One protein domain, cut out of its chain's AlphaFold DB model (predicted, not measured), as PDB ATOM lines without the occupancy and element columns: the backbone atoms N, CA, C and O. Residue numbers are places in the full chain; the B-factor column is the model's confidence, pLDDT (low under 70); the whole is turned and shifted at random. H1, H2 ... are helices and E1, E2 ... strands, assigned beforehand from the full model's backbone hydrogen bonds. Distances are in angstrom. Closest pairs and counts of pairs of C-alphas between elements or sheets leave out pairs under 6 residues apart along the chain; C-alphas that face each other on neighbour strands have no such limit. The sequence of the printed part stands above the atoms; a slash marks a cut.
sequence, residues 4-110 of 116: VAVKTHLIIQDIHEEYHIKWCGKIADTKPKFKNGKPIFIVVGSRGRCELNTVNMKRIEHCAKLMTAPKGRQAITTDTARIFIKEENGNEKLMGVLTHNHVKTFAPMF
ATOM      1  N   VAL A   4     -57.892 -11.110 -57.375       68.31
ATOM      2  CA  VAL A   4     -57.847 -12.245 -56.439       68.31
ATOM      3  C   VAL A   4     -56.631 -13.102 -56.776       68.31
ATOM      4  O   VAL A   4     -56.451 -13.538 -57.910       68.31
ATOM      5  N   ALA A   5     -55.776 -13.335 -55.781       70.06
ATOM      6  CA  ALA A   5     -54.613 -14.202 -55.909       70.06
ATOM      7  C   ALA A   5     -55.048 -15.673 -55.813       70.06
ATOM      8  O   ALA A   5     -55.529 -16.114 -54.767       70.06
ATOM      9  N   VAL A   6     -54.872 -16.441 -56.889       71.44
ATOM     10  CA  VAL A   6     -55.227 -17.867 -56.928       71.44
ATOM     11  C   VAL A   6     -53.957 -18.703 -56.804       71.44
ATOM     12  O   VAL A   6     -52.986 -18.490 -57.525       71.44
ATOM     13  N   LYS A   7     -53.949 -19.667 -55.876       75.00
ATOM     14  CA  LYS A   7     -52.831 -20.606 -55.717       75.00
ATOM     15  C   LYS A   7     -52.809 -21.577 -56.898       75.00
ATOM     16  O   LYS A   7     -53.761 -22.335 -57.059       75.00
ATOM     17  N   THR A   8     -51.720 -21.605 -57.666       72.81
ATOM     18  CA  THR A   8     -51.621 -22.450 -58.867       72.81
ATOM     19  C   THR A   8     -50.724 -23.666 -58.649       72.81
ATOM     20  O   THR A   8     -51.195 -24.798 -58.744       72.81
ATOM     21  N   HIS A   9     -49.455 -23.469 -58.277       78.94
ATOM     22  CA  HIS A   9     -48.480 -24.559 -58.137       78.94
ATOM     23  C   HIS A   9     -47.574 -24.383 -56.908       78.94
ATOM     24  O   HIS A   9     -47.470 -23.299 -56.331       78.94
ATOM     25  N   LEU A  10     -46.926 -25.471 -56.480       81.00
ATOM     26  CA  LEU A  10     -45.880 -25.437 -55.454       81.00
ATOM     27  C   LEU A  10     -44.513 -25.336 -56.128       81.00
ATOM     28  O   LEU A  10     -44.191 -26.154 -56.990       81.00
ATOM     29  N   ILE A  11     -43.701 -24.374 -55.701       84.00
ATOM     30  CA  ILE A  11     -42.318 -24.214 -56.157       84.00
ATOM     31  C   ILE A  11     -41.391 -24.701 -55.049       84.00
ATOM     32  O   ILE A  11     -41.633 -24.433 -53.873       84.00
ATOM     33  N   ILE A  12     -40.330 -25.416 -55.421       84.25
ATOM     34  CA  ILE A  12     -39.267 -25.777 -54.482       84.25
ATOM     35  C   ILE A  12     -38.472 -24.511 -54.159       84.25
ATOM     36  O   ILE A  12     -37.855 -23.928 -55.046       84.25
ATOM     37  N   GLN A  13     -38.509 -24.091 -52.900       87.25
ATOM     38  CA  GLN A  13     -37.794 -22.922 -52.402       87.25
ATOM     39  C   GLN A  13     -36.371 -23.276 -51.963       87.25
ATOM     40  O   GLN A  13     -35.457 -22.483 -52.168       87.25
ATOM     41  N   ASP A  14     -36.194 -24.453 -51.362       88.75
ATOM     42  CA  ASP A  14     -34.907 -24.906 -50.842       88.75
ATOM     43  C   ASP A  14     -34.811 -26.435 -50.851       88.75
ATOM     44  O   ASP A  14     -35.828 -27.136 -50.769       88.75
ATOM     45  N   ILE A  15     -33.582 -26.936 -50.967       90.88
ATOM     46  CA  ILE A  15     -33.247 -28.354 -50.881       90.88
ATOM     47  C   ILE A  15     -31.991 -28.500 -50.030       90.88
ATOM     48  O   ILE A  15     -30.920 -28.027 -50.414       90.88
ATOM     49  N   HIS A  16     -32.095 -29.238 -48.930       92.62
ATOM     50  CA  HIS A  16     -30.960 -29.513 -48.054       92.62
ATOM     51  C   HIS A  16     -30.932 -30.965 -47.572       92.62
ATOM     52  O   HIS A  16     -31.930 -31.688 -47.614       92.62
ATOM     53  N   GLU A  17     -29.747 -31.387 -47.127       92.50
ATOM     54  CA  GLU A  17     -29.497 -32.726 -46.595       92.50
ATOM     55  C   GLU A  17     -29.261 -32.659 -45.087       92.50
ATOM     56  O   GLU A  17     -28.398 -31.920 -44.606       92.50
ATOM     57  N   GLU A  18     -29.980 -33.485 -44.335       93.69
ATOM     58  CA  GLU A  18     -29.810 -33.627 -42.894       93.69
ATOM     59  C   GLU A  18     -29.273 -35.018 -42.557       93.69
ATOM     60  O   GLU A  18     -29.791 -36.042 -43.007       93.69
ATOM     61  N   TYR A  19     -28.240 -35.059 -41.715       94.25
ATOM     62  CA  TYR A  19     -27.637 -36.301 -41.243       94.25
ATOM     63  C   TYR A  19     -27.770 -36.401 -39.731       94.25
ATOM     64  O   TYR A  19     -27.231 -35.570 -39.001       94.25
ATOM     65  N   HIS A  20     -28.407 -37.466 -39.259       94.69
ATOM     66  CA  HIS A  20     -28.486 -37.785 -37.840       94.69
ATOM     67  C   HIS A  20     -27.846 -39.143 -37.575       94.69
ATOM     68  O   HIS A  20     -28.187 -40.126 -38.229       94.69
ATOM     69  N   ILE A  21     -26.927 -39.212 -36.612       92.50
ATOM     70  CA  ILE A  21     -26.322 -40.476 -36.195       92.50
ATOM     71  C   ILE A  21     -26.727 -40.817 -34.767       92.50
ATOM     72  O   ILE A  21     -26.539 -40.035 -33.837       92.50
ATOM     73  N   LYS A  22     -27.270 -42.021 -34.601       92.81
ATOM     74  CA  LYS A  22     -27.624 -42.591 -33.309       92.81
ATOM     75  C   LYS A  22     -26.672 -43.732 -32.995       92.81
ATOM     76  O   LYS A  22     -26.783 -44.813 -33.571       92.81
ATOM     77  N   TRP A  23     -25.764 -43.498 -32.059       90.06
ATOM     78  CA  TRP A  23     -24.915 -44.537 -31.484       90.06
ATOM     79  C   TRP A  23     -25.692 -45.264 -30.385       90.06
ATOM     80  O   TRP A  23     -26.176 -44.641 -29.443       90.06
ATOM     81  N   CYS A  24     -25.874 -46.573 -30.534       82.94
ATOM     82  CA  CYS A  24     -26.711 -47.390 -29.650       82.94
ATOM     83  C   CYS A  24     -25.948 -48.533 -28.965       82.94
ATOM     84  O   CYS A  24     -26.416 -49.039 -27.947       82.94
ATOM     85  N   GLY A  25     -24.779 -48.926 -29.479       71.94
ATOM     86  CA  GLY A  25     -23.956 -49.983 -28.890       71.94
ATOM     87  C   GLY A  25     -22.930 -49.452 -27.886       71.94
ATOM     88  O   GLY A  25     -22.225 -48.481 -28.160       71.94
ATOM     89  N   LYS A  26     -22.790 -50.123 -26.737       74.44
ATOM     90  CA  LYS A  26     -21.655 -49.923 -25.825       74.44
ATOM     91  C   LYS A  26     -20.466 -50.749 -26.312       74.44
ATOM     92  O   LYS A  26     -20.551 -51.973 -26.369       74.44
ATOM     93  N   ILE A  27     -19.350 -50.083 -26.616       69.25
ATOM     94  CA  ILE A  27     -18.098 -50.744 -27.035       69.25
ATOM     95  C   ILE A  27     -17.555 -51.656 -25.919       69.25
ATOM     96  O   ILE A  27     -16.994 -52.712 -26.204       69.25
ATOM     97  N   ALA A  28     -17.768 -51.290 -24.652       68.94
ATOM     98  CA  ALA A  28     -17.340 -52.087 -23.499       68.94
ATOM     99  C   ALA A  28     -17.968 -53.495 -23.467       68.94
ATOM    100  O   ALA A  28     -17.340 -54.434 -22.990       68.94
ATOM    101  N   ASP A  29     -19.166 -53.652 -24.039       73.25
ATOM    102  CA  ASP A  29     -19.912 -54.914 -24.044       73.25
ATOM    103  C   ASP A  29     -19.690 -55.713 -25.342       73.25
ATOM    104  O   ASP A  29     -20.468 -56.612 -25.669       73.25
ATOM    105  N   THR A  30     -18.695 -55.340 -26.150       77.19
ATOM    106  CA  THR A  30     -18.343 -56.024 -27.403       77.19
ATOM    107  C   THR A  30     -16.953 -56.630 -27.303       77.19
ATOM    108  O   THR A  30     -16.047 -56.012 -26.749       77.19
ATOM    109  N   LYS A  31     -16.769 -57.820 -27.885       85.81
ATOM    110  CA  LYS A  31     -15.447 -58.426 -28.118       85.81
ATOM    111  C   LYS A  31     -15.074 -58.255 -29.595       85.81
ATOM    112  O   LYS A  31     -15.314 -59.170 -30.387       85.81
ATOM    113  N   PRO A  32     -14.593 -57.067 -30.008       86.44
ATOM    114  CA  PRO A  32     -14.365 -56.778 -31.413       86.44
ATOM    115  C   PRO A  32     -13.210 -57.599 -31.971       86.44
ATOM    116  O   PRO A  32     -12.167 -57.761 -31.344       86.44
ATOM    117  N   LYS A  33     -13.376 -58.053 -33.209       88.62
ATOM    118  CA  LYS A  33     -12.325 -58.698 -33.977       88.62
ATOM    119  C   LYS A  33     -11.330 -57.649 -34.447       88.62
ATOM    120  O   LYS A  33     -11.679 -56.732 -35.199       88.62
ATOM    121  N   PHE A  34     -10.078 -57.821 -34.046       87.75
ATOM    122  CA  PHE A  34      -8.983 -56.972 -34.488       87.75
ATOM    123  C   PHE A  34      -8.288 -57.557 -35.717       87.75
ATOM    124  O   PHE A  34      -8.060 -58.760 -35.827       87.75
ATOM    125  N   LYS A  35      -7.901 -56.683 -36.644       87.56
ATOM    126  CA  LYS A  35      -6.980 -56.993 -37.741       87.56
ATOM    127  C   LYS A  35      -5.933 -55.891 -37.785       87.56
ATOM    128  O   LYS A  35      -6.282 -54.717 -37.852       87.56
ATOM    129  N   ASN A  36      -4.652 -56.241 -37.725       85.50
ATOM    130  CA  ASN A  36      -3.546 -55.273 -37.672       85.50
ATOM    131  C   ASN A  36      -3.695 -54.247 -36.522       85.50
ATOM    132  O   ASN A  36      -3.480 -53.051 -36.719       85.50
ATOM    133  N   GLY A  37      -4.139 -54.701 -35.342       85.12
ATOM    134  CA  GLY A  37      -4.296 -53.861 -34.145       85.12
ATOM    135  C   GLY A  37      -5.478 -52.882 -34.170       85.12
ATOM    136  O   GLY A  37      -5.572 -52.022 -33.301       85.12
ATOM    137  N   LYS A  38      -6.385 -52.986 -35.151       90.19
ATOM    138  CA  LYS A  38      -7.559 -52.112 -35.290       90.19
ATOM    139  C   LYS A  38      -8.850 -52.937 -35.418       90.19
ATOM    140  O   LYS A  38      -8.801 -54.038 -35.974       90.19
ATOM    141  N   PRO A  39      -9.984 -52.459 -34.875       90.62
ATOM    142  CA  PRO A  39     -11.259 -53.160 -34.952       90.62
ATOM    143  C   PRO A  39     -11.858 -53.062 -36.357       90.62
ATOM    144  O   PRO A  39     -11.650 -52.084 -37.085       90.62
ATOM    145  N   ILE A  40     -12.635 -54.080 -36.723       91.94
ATOM    146  CA  ILE A  40     -13.357 -54.121 -37.994       91.94
ATOM    147  C   ILE A  40     -14.791 -53.636 -37.784       91.94
ATOM    148  O   ILE A  40     -15.578 -54.252 -37.063       91.94
ATOM    149  N   PHE A  41     -15.133 -52.558 -38.478       93.56
ATOM    150  CA  PHE A  41     -16.488 -52.052 -38.612       93.56
ATOM    151  C   PHE A  41     -17.073 -52.449 -39.957       93.56
ATOM    152  O   PHE A  41     -16.362 -52.568 -40.953       93.56
ATOM    153  N   ILE A  42     -18.383 -52.624 -39.994       94.25
ATOM    154  CA  ILE A  42     -19.114 -52.968 -41.203       94.25
ATOM    155  C   ILE A  42     -20.241 -51.962 -41.359       94.25
ATOM    156  O   ILE A  42     -21.085 -51.818 -40.482       94.25
ATOM    157  N   VAL A  43     -20.243 -51.246 -42.472       95.75
ATOM    158  CA  VAL A  43     -21.269 -50.266 -42.809       95.75
ATOM    159  C   VAL A  43     -22.155 -50.860 -43.891       95.75
ATOM    160  O   VAL A  43     -21.670 -51.278 -44.943       95.75
ATOM    161  N   VAL A  44     -23.457 -50.905 -43.633       96.12
ATOM    162  CA  VAL A  44     -24.471 -51.418 -44.557       96.12
ATOM    163  C   VAL A  44     -25.463 -50.301 -44.839       96.12
ATOM    164  O   VAL A  44     -26.121 -49.825 -43.919       96.12
ATOM    165  N   GLY A  45     -25.579 -49.886 -46.095       93.81
ATOM    166  CA  GLY A  45     -26.539 -48.869 -46.535       93.81
ATOM    167  C   GLY A  45     -27.249 -49.295 -47.815       93.81
ATOM    168  O   GLY A  45     -27.064 -50.415 -48.294       93.81
ATOM    169  N   SER A  46     -28.033 -48.392 -48.402       89.75
ATOM    170  CA  SER A  46     -28.773 -48.658 -49.645       89.75
ATOM    171  C   SER A  46     -27.867 -48.997 -50.832       89.75
ATOM    172  O   SER A  46     -28.263 -49.742 -51.725       89.75
ATOM    173  N   ARG A  47     -26.628 -48.490 -50.835       89.44
ATOM    174  CA  ARG A  47     -25.638 -48.744 -51.895       89.44
ATOM    175  C   ARG A  47     -24.874 -50.061 -51.748       89.44
ATOM    176  O   ARG A  47     -24.103 -50.404 -52.638       89.44
ATOM    177  N   GLY A  48     -25.057 -50.786 -50.645       92.69
ATOM    178  CA  GLY A  48     -24.400 -52.068 -50.401       92.69
ATOM    179  C   GLY A  48     -23.692 -52.127 -49.053       92.69
ATOM    180  O   GLY A  48     -24.158 -51.576 -48.053       92.69
ATOM    181  N   ARG A  49     -22.552 -52.819 -49.020       94.56
ATOM    182  CA  ARG A  49     -21.854 -53.183 -47.787       94.56
ATOM    183  C   ARG A  49     -20.357 -52.914 -47.892       94.56
ATOM    184  O   ARG A  49     -19.727 -53.294 -48.871       94.56
ATOM    185  N   CYS A  50     -19.796 -52.281 -46.866       93.81
ATOM    186  CA  CYS A  50     -18.385 -51.919 -46.790       93.81
ATOM    187  C   CYS A  50     -17.790 -52.370 -45.450       93.81
ATOM    188  O   CYS A  50     -18.354 -52.080 -44.397       93.81
ATOM    189  N   GLU A  51     -16.647 -53.059 -45.481       93.19
ATOM    190  CA  GLU A  51     -15.859 -53.368 -44.282       93.19
ATOM    191  C   GLU A  51     -14.722 -52.347 -44.126       93.19
ATOM    192  O   GLU A  51     -13.961 -52.081 -45.057       93.19
ATOM    193  N   LEU A  52     -14.582 -51.786 -42.926       93.00
ATOM    194  CA  LEU A  52     -13.588 -50.780 -42.579       93.00
ATOM    195  C   LEU A  52     -12.765 -51.246 -41.386       93.00
ATOM    196  O   LEU A  52     -13.293 -51.505 -40.311       93.00
ATOM    197  N   ASN A  53     -11.449 -51.269 -41.552       92.81
ATOM    198  CA  ASN A  53     -10.521 -51.541 -40.466       92.81
ATOM    199  C   ASN A  53      -9.935 -50.223 -39.931       92.81
ATOM    200  O   ASN A  53      -8.966 -49.691 -40.480       92.81
ATOM    201  N   THR A  54     -10.573 -49.635 -38.917       90.44
ATOM    202  CA  THR A  54     -10.246 -48.282 -38.443       90.44
ATOM    203  C   THR A  54     -10.669 -48.057 -36.994       90.44
ATOM    204  O   THR A  54     -11.650 -48.620 -36.528       90.44
ATOM    205  N   VAL A  55      -9.950 -47.174 -36.299       89.00
ATOM    206  CA  VAL A  55     -10.329 -46.632 -34.976       89.00
ATOM    207  C   VAL A  55     -10.938 -45.227 -35.116       89.00
ATOM    208  O   VAL A  55     -11.577 -44.712 -34.207       89.00
ATOM    209  N   ASN A  56     -10.770 -44.586 -36.277       91.38
ATOM    210  CA  ASN A  56     -11.268 -43.236 -36.517       91.38
ATOM    211  C   ASN A  56     -12.782 -43.247 -36.789       91.38
ATOM    212  O   ASN A  56     -13.208 -43.614 -37.887       91.38
ATOM    213  N   MET A  57     -13.562 -42.784 -35.808       88.75
ATOM    214  CA  MET A  57     -15.025 -42.703 -35.880       88.75
ATOM    215  C   MET A  57     -15.514 -41.781 -36.998       88.75
ATOM    216  O   MET A  57     -16.411 -42.164 -37.744       88.75
ATOM    217  N   LYS A  58     -14.858 -40.635 -37.231       92.25
ATOM    218  CA  LYS A  58     -15.236 -39.706 -38.316       92.25
ATOM    219  C   LYS A  58     -15.172 -40.372 -39.691       92.25
ATOM    220  O   LYS A  58     -15.975 -40.077 -40.570       92.25
ATOM    221  N   ARG A  59     -14.226 -41.299 -39.885       93.06
ATOM    222  CA  ARG A  59     -14.098 -42.055 -41.138       93.06
ATOM    223  C   ARG A  59     -15.248 -43.046 -41.326       93.06
ATOM    224  O   ARG A  59     -15.697 -43.235 -42.454       93.06
ATOM    225  N   ILE A  60     -15.720 -43.654 -40.240       92.88
ATOM    226  CA  ILE A  60     -16.877 -44.557 -40.253       92.88
ATOM    227  C   ILE A  60     -18.141 -43.760 -40.584       92.88
ATOM    228  O   ILE A  60     -18.891 -44.156 -41.471       92.88
ATOM    229  N   GLU A  61     -18.331 -42.604 -39.946       93.12
ATOM    230  CA  GLU A  61     -19.460 -41.706 -40.216       93.12
ATOM    231  C   GLU A  61     -19.469 -41.216 -41.662       93.12
ATOM    232  O   GLU A  61     -20.492 -41.285 -42.337       93.12
ATOM    233  N   HIS A  62     -18.318 -40.769 -42.169       94.56
ATOM    234  CA  HIS A  62     -18.187 -40.338 -43.556       94.56
ATOM    235  C   HIS A  62     -18.538 -41.464 -44.537       94.56
ATOM    236  O   HIS A  62     -19.259 -41.242 -45.507       94.56
ATOM    237  N   CYS A  63     -18.085 -42.691 -44.267       94.25
ATOM    238  CA  CYS A  63     -18.468 -43.845 -45.071       94.25
ATOM    239  C   CYS A  63     -19.977 -44.111 -44.995       94.25
ATOM    240  O   CYS A  63     -20.605 -44.279 -46.033       94.25
ATOM    241  N   ALA A  64     -20.579 -44.072 -43.804       93.94
ATOM    242  CA  ALA A  64     -22.021 -44.239 -43.645       93.94
ATOM    243  C   ALA A  64     -22.821 -43.202 -44.447       93.94
ATOM    244  O   ALA A  64     -23.769 -43.585 -45.128       93.94
ATOM    245  N   LYS A  65     -22.392 -41.933 -44.471       94.56
ATOM    246  CA  LYS A  65     -22.999 -40.897 -45.326       94.56
ATOM    247  C   LYS A  65     -22.912 -41.259 -46.811       94.56
ATOM    248  O   LYS A  65     -23.932 -41.260 -47.493       94.56
ATOM    249  N   LEU A  66     -21.732 -41.653 -47.299       93.75
ATOM    250  CA  LEU A  66     -21.527 -42.049 -48.703       93.75
ATOM    251  C   LEU A  66     -22.353 -43.272 -49.133       93.75
ATOM    252  O   LEU A  66     -22.643 -43.432 -50.321       93.75
ATOM    253  N   MET A  67     -22.713 -44.133 -48.180       93.50
ATOM    254  CA  MET A  67     -23.512 -45.340 -48.406       93.50
ATOM    255  C   MET A  67     -25.022 -45.080 -48.428       93.50
ATOM    256  O   MET A  67     -25.779 -46.004 -48.731       93.50
ATOM    257  N   THR A  68     -25.449 -43.846 -48.143       93.25
ATOM    258  CA  THR A  68     -26.849 -43.419 -48.202       93.25
ATOM    259  C   THR A  68     -27.111 -42.515 -49.403       93.25
ATOM    260  O   THR A  68     -26.291 -41.673 -49.764       93.25
ATOM    261  N   ALA A  69     -28.260 -42.694 -50.037       92.06
ATOM    262  CA  ALA A  69     -28.746 -41.898 -51.151       92.06
ATOM    263  C   ALA A  69     -30.284 -41.929 -51.153       92.06
ATOM    264  O   ALA A  69     -30.863 -42.753 -51.871       92.06
ATOM    265  N   PRO A  70     -30.950 -41.071 -50.357       91.25
ATOM    266  CA  PRO A  70     -32.399 -40.936 -50.392       91.25
ATOM    267  C   PRO A  70     -32.844 -40.580 -51.812       91.25
ATOM    268  O   PRO A  70     -32.298 -39.690 -52.463       91.25
ATOM    269  N   LYS A  71     -33.816 -41.333 -52.331       86.69
ATOM    270  CA  LYS A  71     -34.373 -41.148 -53.673       86.69
ATOM    271  C   LYS A  71     -35.886 -41.069 -53.571       86.69
ATOM    272  O   LYS A  71     -36.512 -41.935 -52.968       86.69
ATOM    273  N   GLY A  72     -36.482 -40.067 -54.210       84.19
ATOM    274  CA  GLY A  72     -37.932 -39.964 -54.323       84.19
ATOM    275  C   GLY A  72     -38.421 -38.569 -54.700       84.19
ATOM    276  O   GLY A  72     -37.658 -37.610 -54.823       84.19
ATOM    277  N   ARG A  73     -39.736 -38.474 -54.916       83.19
ATOM    278  CA  ARG A  73     -40.430 -37.225 -55.271       83.19
ATOM    279  C   ARG A  73     -41.119 -36.552 -54.079       83.19
ATOM    280  O   ARG A  73     -41.673 -35.475 -54.248       83.19
ATOM    281  N   GLN A  74     -41.099 -37.185 -52.908       87.56
ATOM    282  CA  GLN A  74     -41.730 -36.664 -51.695       87.56
ATOM    283  C   GLN A  74     -40.984 -35.437 -51.153       87.56
ATOM    284  O   GLN A  74     -39.835 -35.188 -51.525       87.56
ATOM    285  N   ALA A  75     -41.657 -34.683 -50.279       86.56
ATOM    286  CA  ALA A  75     -41.076 -33.513 -49.629       86.56
ATOM    287  C   ALA A  75     -39.933 -33.871 -48.676       86.56
ATOM    288  O   ALA A  75     -38.959 -33.135 -48.581       86.56
ATOM    289  N   ILE A  76     -40.027 -35.025 -48.019       91.06
ATOM    290  CA  ILE A  76     -38.945 -35.593 -47.226       91.06
ATOM    291  C   ILE A  76     -38.727 -37.007 -47.736       91.06
ATOM    292  O   ILE A  76     -39.667 -37.798 -47.806       91.06
ATOM    293  N   THR A  77     -37.494 -37.321 -48.109       93.88
ATOM    294  CA  THR A  77     -37.089 -38.685 -48.450       93.88
ATOM    295  C   THR A  77     -35.958 -39.111 -47.540       93.88
ATOM    296  O   THR A  77     -34.981 -38.381 -47.393       93.88
ATOM    297  N   THR A  78     -36.085 -40.291 -46.944       93.94
ATOM    298  CA  THR A  78     -35.148 -40.784 -45.934       93.94
ATOM    299  C   THR A  78     -34.446 -42.040 -46.426       93.94
ATOM    300  O   THR A  78     -35.069 -42.926 -47.008       93.94
ATOM    301  N   ASP A  79     -33.152 -42.131 -46.145       95.44
ATOM    302  CA  ASP A  79     -32.355 -43.344 -46.282       95.44
ATOM    303  C   ASP A  79     -31.573 -43.603 -44.991       95.44
ATOM    304  O   ASP A  79     -31.311 -42.692 -44.204       95.44
ATOM    305  N   THR A  80     -31.212 -44.860 -44.747       95.25
ATOM    306  CA  THR A  80     -30.517 -45.256 -43.522       95.25
ATOM    307  C   THR A  80     -29.317 -46.141 -43.815       95.25
ATOM    308  O   THR A  80     -29.362 -47.038 -44.656       95.25
ATOM    309  N   ALA A  81     -28.237 -45.914 -43.073       96.38
ATOM    310  CA  ALA A  81     -27.097 -46.813 -43.005       96.38
ATOM    311  C   ALA A  81     -26.945 -47.354 -41.583       96.38
ATOM    312  O   ALA A  81     -27.089 -46.635 -40.596       96.38
ATOM    313  N   ARG A  82     -26.633 -48.640 -41.469       95.31
ATOM    314  CA  ARG A  82     -26.372 -49.332 -40.207       95.31
ATOM    315  C   ARG A  82     -24.881 -49.600 -40.086       95.31
ATOM    316  O   ARG A  82     -24.248 -50.071 -41.028       95.31
ATOM    317  N   ILE A  83     -24.331 -49.294 -38.921       94.88
ATOM    318  CA  ILE A  83     -22.927 -49.486 -38.582       94.88
ATOM    319  C   ILE A  83     -22.857 -50.627 -37.578       94.88
ATOM    320  O   ILE A  83     -23.441 -50.551 -36.497       94.88
ATOM    321  N   PHE A  84     -22.116 -51.664 -37.926       93.62
ATOM    322  CA  PHE A  84     -21.868 -52.836 -37.106       93.62
ATOM    323  C   PHE A  84     -20.394 -52.918 -36.727       93.62
ATOM    324  O   PHE A  84     -19.528 -52.398 -37.433       93.62
ATOM    325  N   ILE A  85     -20.107 -53.613 -35.635       92.44
ATOM    326  CA  ILE A  85     -18.766 -54.074 -35.290       92.44
ATOM    327  C   ILE A  85     -18.719 -55.593 -35.421       92.44
ATOM    328  O   ILE A  85     -19.657 -56.288 -35.020       92.44
ATOM    329  N   LYS A  86     -17.647 -56.102 -36.026       92.75
ATOM    330  CA  LYS A  86     -17.429 -57.539 -36.187       92.75
ATOM    331  C   LYS A  86     -16.831 -58.086 -34.900       92.75
ATOM    332  O   LYS A  86     -15.796 -57.590 -34.463       92.75
ATOM    333  N   GLU A  87     -17.453 -59.091 -34.304       90.94
ATOM    334  CA  GLU A  87     -16.960 -59.757 -33.099       90.94
ATOM    335  C   GLU A  87     -16.044 -60.941 -33.443       90.94
ATOM    336  O   GLU A  87     -16.072 -61.470 -34.559       90.94
ATOM    337  N   GLU A  88     -15.213 -61.372 -32.490       87.12
ATOM    338  CA  GLU A  88     -14.314 -62.528 -32.668       87.12
ATOM    339  C   GLU A  88     -15.070 -63.811 -33.035       87.12
ATOM    340  O   GLU A  88     -14.609 -64.579 -33.880       87.12
ATOM    341  N   ASN A  89     -16.281 -63.970 -32.493       86.94
ATOM    342  CA  ASN A  89     -17.175 -65.103 -32.739       86.94
ATOM    343  C   ASN A  89     -17.787 -65.105 -34.154       86.94
ATOM    344  O   ASN A  89     -18.561 -65.997 -34.486       86.94
ATOM    345  N   GLY A  90     -17.488 -64.097 -34.980       82.00
ATOM    346  CA  GLY A  90     -18.057 -63.932 -36.321       82.00
ATOM    347  C   GLY A  90     -19.397 -63.195 -36.352       82.00
ATOM    348  O   GLY A  90     -19.859 -62.853 -37.438       82.00
ATOM    349  N   ASN A  91     -19.980 -62.894 -35.188       88.50
ATOM    350  CA  ASN A  91     -21.210 -62.117 -35.074       88.50
ATOM    351  C   ASN A  91     -20.994 -60.634 -35.398       88.50
ATOM    352  O   ASN A  91     -19.899 -60.086 -35.255       88.50
ATOM    353  N   GLU A  92     -22.074 -59.971 -35.808       90.75
ATOM    354  CA  GLU A  92     -22.111 -58.537 -36.080       90.75
ATOM    355  C   GLU A  92     -23.029 -57.852 -35.083       90.75
ATOM    356  O   GLU A  92     -24.234 -58.104 -35.048       90.75
ATOM    357  N   LYS A  93     -22.465 -56.955 -34.278       90.75
ATOM    358  CA  LYS A  93     -23.227 -56.194 -33.294       90.75
ATOM    359  C   LYS A  93     -23.486 -54.789 -33.814       90.75
ATOM    360  O   LYS A  93     -22.563 -54.099 -34.243       90.75
ATOM    361  N   LEU A  94     -24.751 -54.374 -33.805       92.19
ATOM    362  CA  LEU A  94     -25.154 -53.037 -34.236       92.19
ATOM    363  C   LEU A  94     -24.600 -51.997 -33.255       92.19
ATOM    364  O   LEU A  94     -24.895 -52.037 -32.063       92.19
ATOM    365  N   MET A  95     -23.812 -51.062 -33.774       92.19
ATOM    366  CA  MET A  95     -23.184 -49.996 -32.995       92.19
ATOM    367  C   MET A  95     -23.851 -48.649 -33.218       92.19
ATOM    368  O   MET A  95     -23.942 -47.850 -32.285       92.19
ATOM    369  N   GLY A  96     -24.340 -48.401 -34.430       92.44
ATOM    370  CA  GLY A  96     -25.004 -47.151 -34.745       92.44
ATOM    371  C   GLY A  96     -25.888 -47.227 -35.975       92.44
ATOM    372  O   GLY A  96     -25.767 -48.122 -36.812       92.44
ATOM    373  N   VAL A  97     -26.788 -46.259 -36.074       95.12
ATOM    374  CA  VAL A  97     -27.657 -46.050 -37.228       95.12
ATOM    375  C   VAL A  97     -27.512 -44.601 -37.660       95.12
ATOM    376  O   VAL A  97     -27.667 -43.692 -36.848       95.12
ATOM    377  N   LEU A  98     -27.195 -44.397 -38.933       95.69
ATOM    378  CA  LEU A  98     -27.193 -43.098 -39.581       95.69
ATOM    379  C   LEU A  98     -28.475 -42.958 -40.397       95.69
ATOM    380  O   LEU A  98     -28.784 -43.817 -41.219       95.69
ATOM    381  N   THR A  99     -29.184 -41.860 -40.182       96.06
ATOM    382  CA  THR A  99     -30.358 -41.443 -40.943       96.06
ATOM    383  C   THR A  99     -29.973 -40.243 -41.800       96.06
ATOM    384  O   THR A  99     -29.417 -39.272 -41.289       96.06
ATOM    385  N   HIS A 100     -30.252 -40.327 -43.097       95.88
ATOM    386  CA  HIS A 100     -30.020 -39.285 -44.089       95.88
ATOM    387  C   HIS A 100     -31.371 -38.843 -44.647       95.88
ATOM    388  O   HIS A 100     -32.054 -39.630 -45.304       95.88
ATOM    389  N   ASN A 101     -31.759 -37.603 -44.360       94.62
ATOM    390  CA  ASN A 101     -32.981 -37.002 -44.872       94.62
ATOM    391  C   ASN A 101     -32.639 -35.991 -45.960       94.62
ATOM    392  O   ASN A 101     -31.904 -35.043 -45.705       94.62
ATOM    393  N   HIS A 102     -33.256 -36.164 -47.118       93.88
ATOM    394  CA  HIS A 102     -33.300 -35.171 -48.176       93.88
ATOM    395  C   HIS A 102     -34.618 -34.415 -48.070       93.88
ATOM    396  O   HIS A 102     -35.691 -35.010 -48.249       93.88
ATOM    397  N   VAL A 103     -34.531 -33.130 -47.735       92.62
ATOM    398  CA  VAL A 103     -35.672 -32.270 -47.416       92.62
ATOM    399  C   VAL A 103     -35.838 -31.226 -48.513       92.62
ATOM    400  O   VAL A 103     -34.896 -30.530 -48.877       92.62
ATOM    401  N   LYS A 104     -37.058 -31.125 -49.043       91.44
ATOM    402  CA  LYS A 104     -37.480 -30.114 -50.014       91.44
ATOM    403  C   LYS A 104     -38.509 -29.205 -49.360       91.44
ATOM    404  O   LYS A 104     -39.595 -29.660 -48.993       91.44
ATOM    405  N   THR A 105     -38.191 -27.923 -49.259       88.62
ATOM    406  CA  THR A 105     -39.128 -26.901 -48.786       88.62
ATOM    407  C   THR A 105     -39.899 -26.342 -49.974       88.62
ATOM    408  O   THR A 105     -39.300 -25.969 -50.981       88.62
ATOM    409  N   PHE A 106     -41.228 -26.274 -49.867       86.94
ATOM    410  CA  PHE A 106     -42.090 -25.759 -50.931       86.94
ATOM    411  C   PHE A 106     -42.780 -24.466 -50.511       86.94
ATOM    412  O   PHE A 106     -43.309 -24.381 -49.403       86.94
ATOM    413  N   ALA A 107     -42.864 -23.512 -51.433       83.69
ATOM    414  CA  ALA A 107     -43.666 -22.305 -51.289       83.69
ATOM    415  C   ALA A 107     -44.843 -22.315 -52.285       83.69
ATOM    416  O   ALA A 107     -44.691 -22.793 -53.417       83.69
ATOM    417  N   PRO A 108     -46.031 -21.817 -51.892       80.62
ATOM    418  CA  PRO A 108     -47.141 -21.633 -52.817       80.62
ATOM    419  C   PRO A 108     -46.859 -20.470 -53.775       80.62
ATOM    420  O   PRO A 108     -46.539 -19.367 -53.338       80.62
ATOM    421  N   MET A 109     -47.024 -20.712 -55.074       80.19
ATOM    422  CA  MET A 109     -47.097 -19.656 -56.079       80.19
ATOM    423  C   MET A 109     -48.543 -19.182 -56.211       80.19
ATOM    424  O   MET A 109     -49.472 -19.997 -56.237       80.19
ATOM    425  N   PHE A 110     -48.717 -17.868 -56.297       78.69
ATOM    426  CA  PHE A 110     -50.004 -17.237 -56.536       78.69
ATOM    427  C   PHE A 110     -49.952 -16.472 -57.852       78.69
ATOM    428  O   PHE A 110     -49.088 -15.614 -58.022       78.69
TER     429      PHE A 110
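What this domain is: This is residues 4 to 110 of the 116 residues of an uncharacterized protein of Firmicutes bacterium (UniProt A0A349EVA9). A twisted sheet of five strands, curled like part of a barrel, wraps round one helix, H1. Beyond this body the paired strands E1 and E5 run on as a two-stranded arm, residues 4 to 14 beside residues 105 to 110, which makes much of the length. The printed part has 107 residues, with five named strands and one named helix in the order E1, E2, E3, H1, E4, E5; the sheet's order is E1, E5, E4, E2, E3, all antiparallel, and the class is mostly strand. The whole is only just loose, close to extended, with a radius of gyration of the C-alphas of 19.1 A and spans of 70 by 22 by 20 A.

How they stand to each other: E1, residues 4 to 23, is an edge strand and bends by 52 degrees at residue 8. Its neighbour is E5, residues 92 to 110, antiparallel at 165 degrees, with N 18 and O 101 at 2.8 A. E2, residues 38 to 45, and E3, residues 48 to 53, form a hairpin at 167 degrees, with N 43 and O 50 at 2.8 A; E3 is the other edge strand. Residues 34 to 35 also pair with residues 38 to 39 of E2, antiparallel. H1, residues 57 to 66, is on the sheet, which curls round it, giving two layers, a helix on one face of a sheet. Every O i to N i+4 pair in H1 is within hydrogen-bond range. E4, residues 76 to 86, is antiparallel to E2 at 151 degrees, with N 44 and O 82 at 2.8 A. E4 and E5 form a hairpin at 169 degrees, with N 81 and O 98 at 2.9 A; E5 bends by 52 degrees at residue 95. The closest C-alphas of H1 and E4 are those of Ala 64 and Ala 81, 5.7 A apart. E3, H1 and E4 make a split strand-helix-strand unit, two strands running the same way with E2 between them, and its crossover is right-handed. E1 and E3 are apart, as are E3 and E5.

Where its parts are: E1 begins at C-alpha 4, (-57.847, -12.245, -56.439), and is 52.4 A long. E2 measures 22.3 A, E3 17.1 A and H1 14.4 A, with C-alpha 57 at (-15.025, -42.703, -35.880). E4 is 32.7 A long. E5, 53.9 A long, ends at C-alpha 110, (-50.004, -17.237, -56.536).

The domain as a whole: The C-alphas of Val 4 and Asn 36 are the two farthest apart, 71.8 A. The printed part has no cut. The link from E1 to E2, residues 24 to 37, is long. The mean pLDDT of the printed part is 88.7; residue 4 and residues 27 to 28 are under 70.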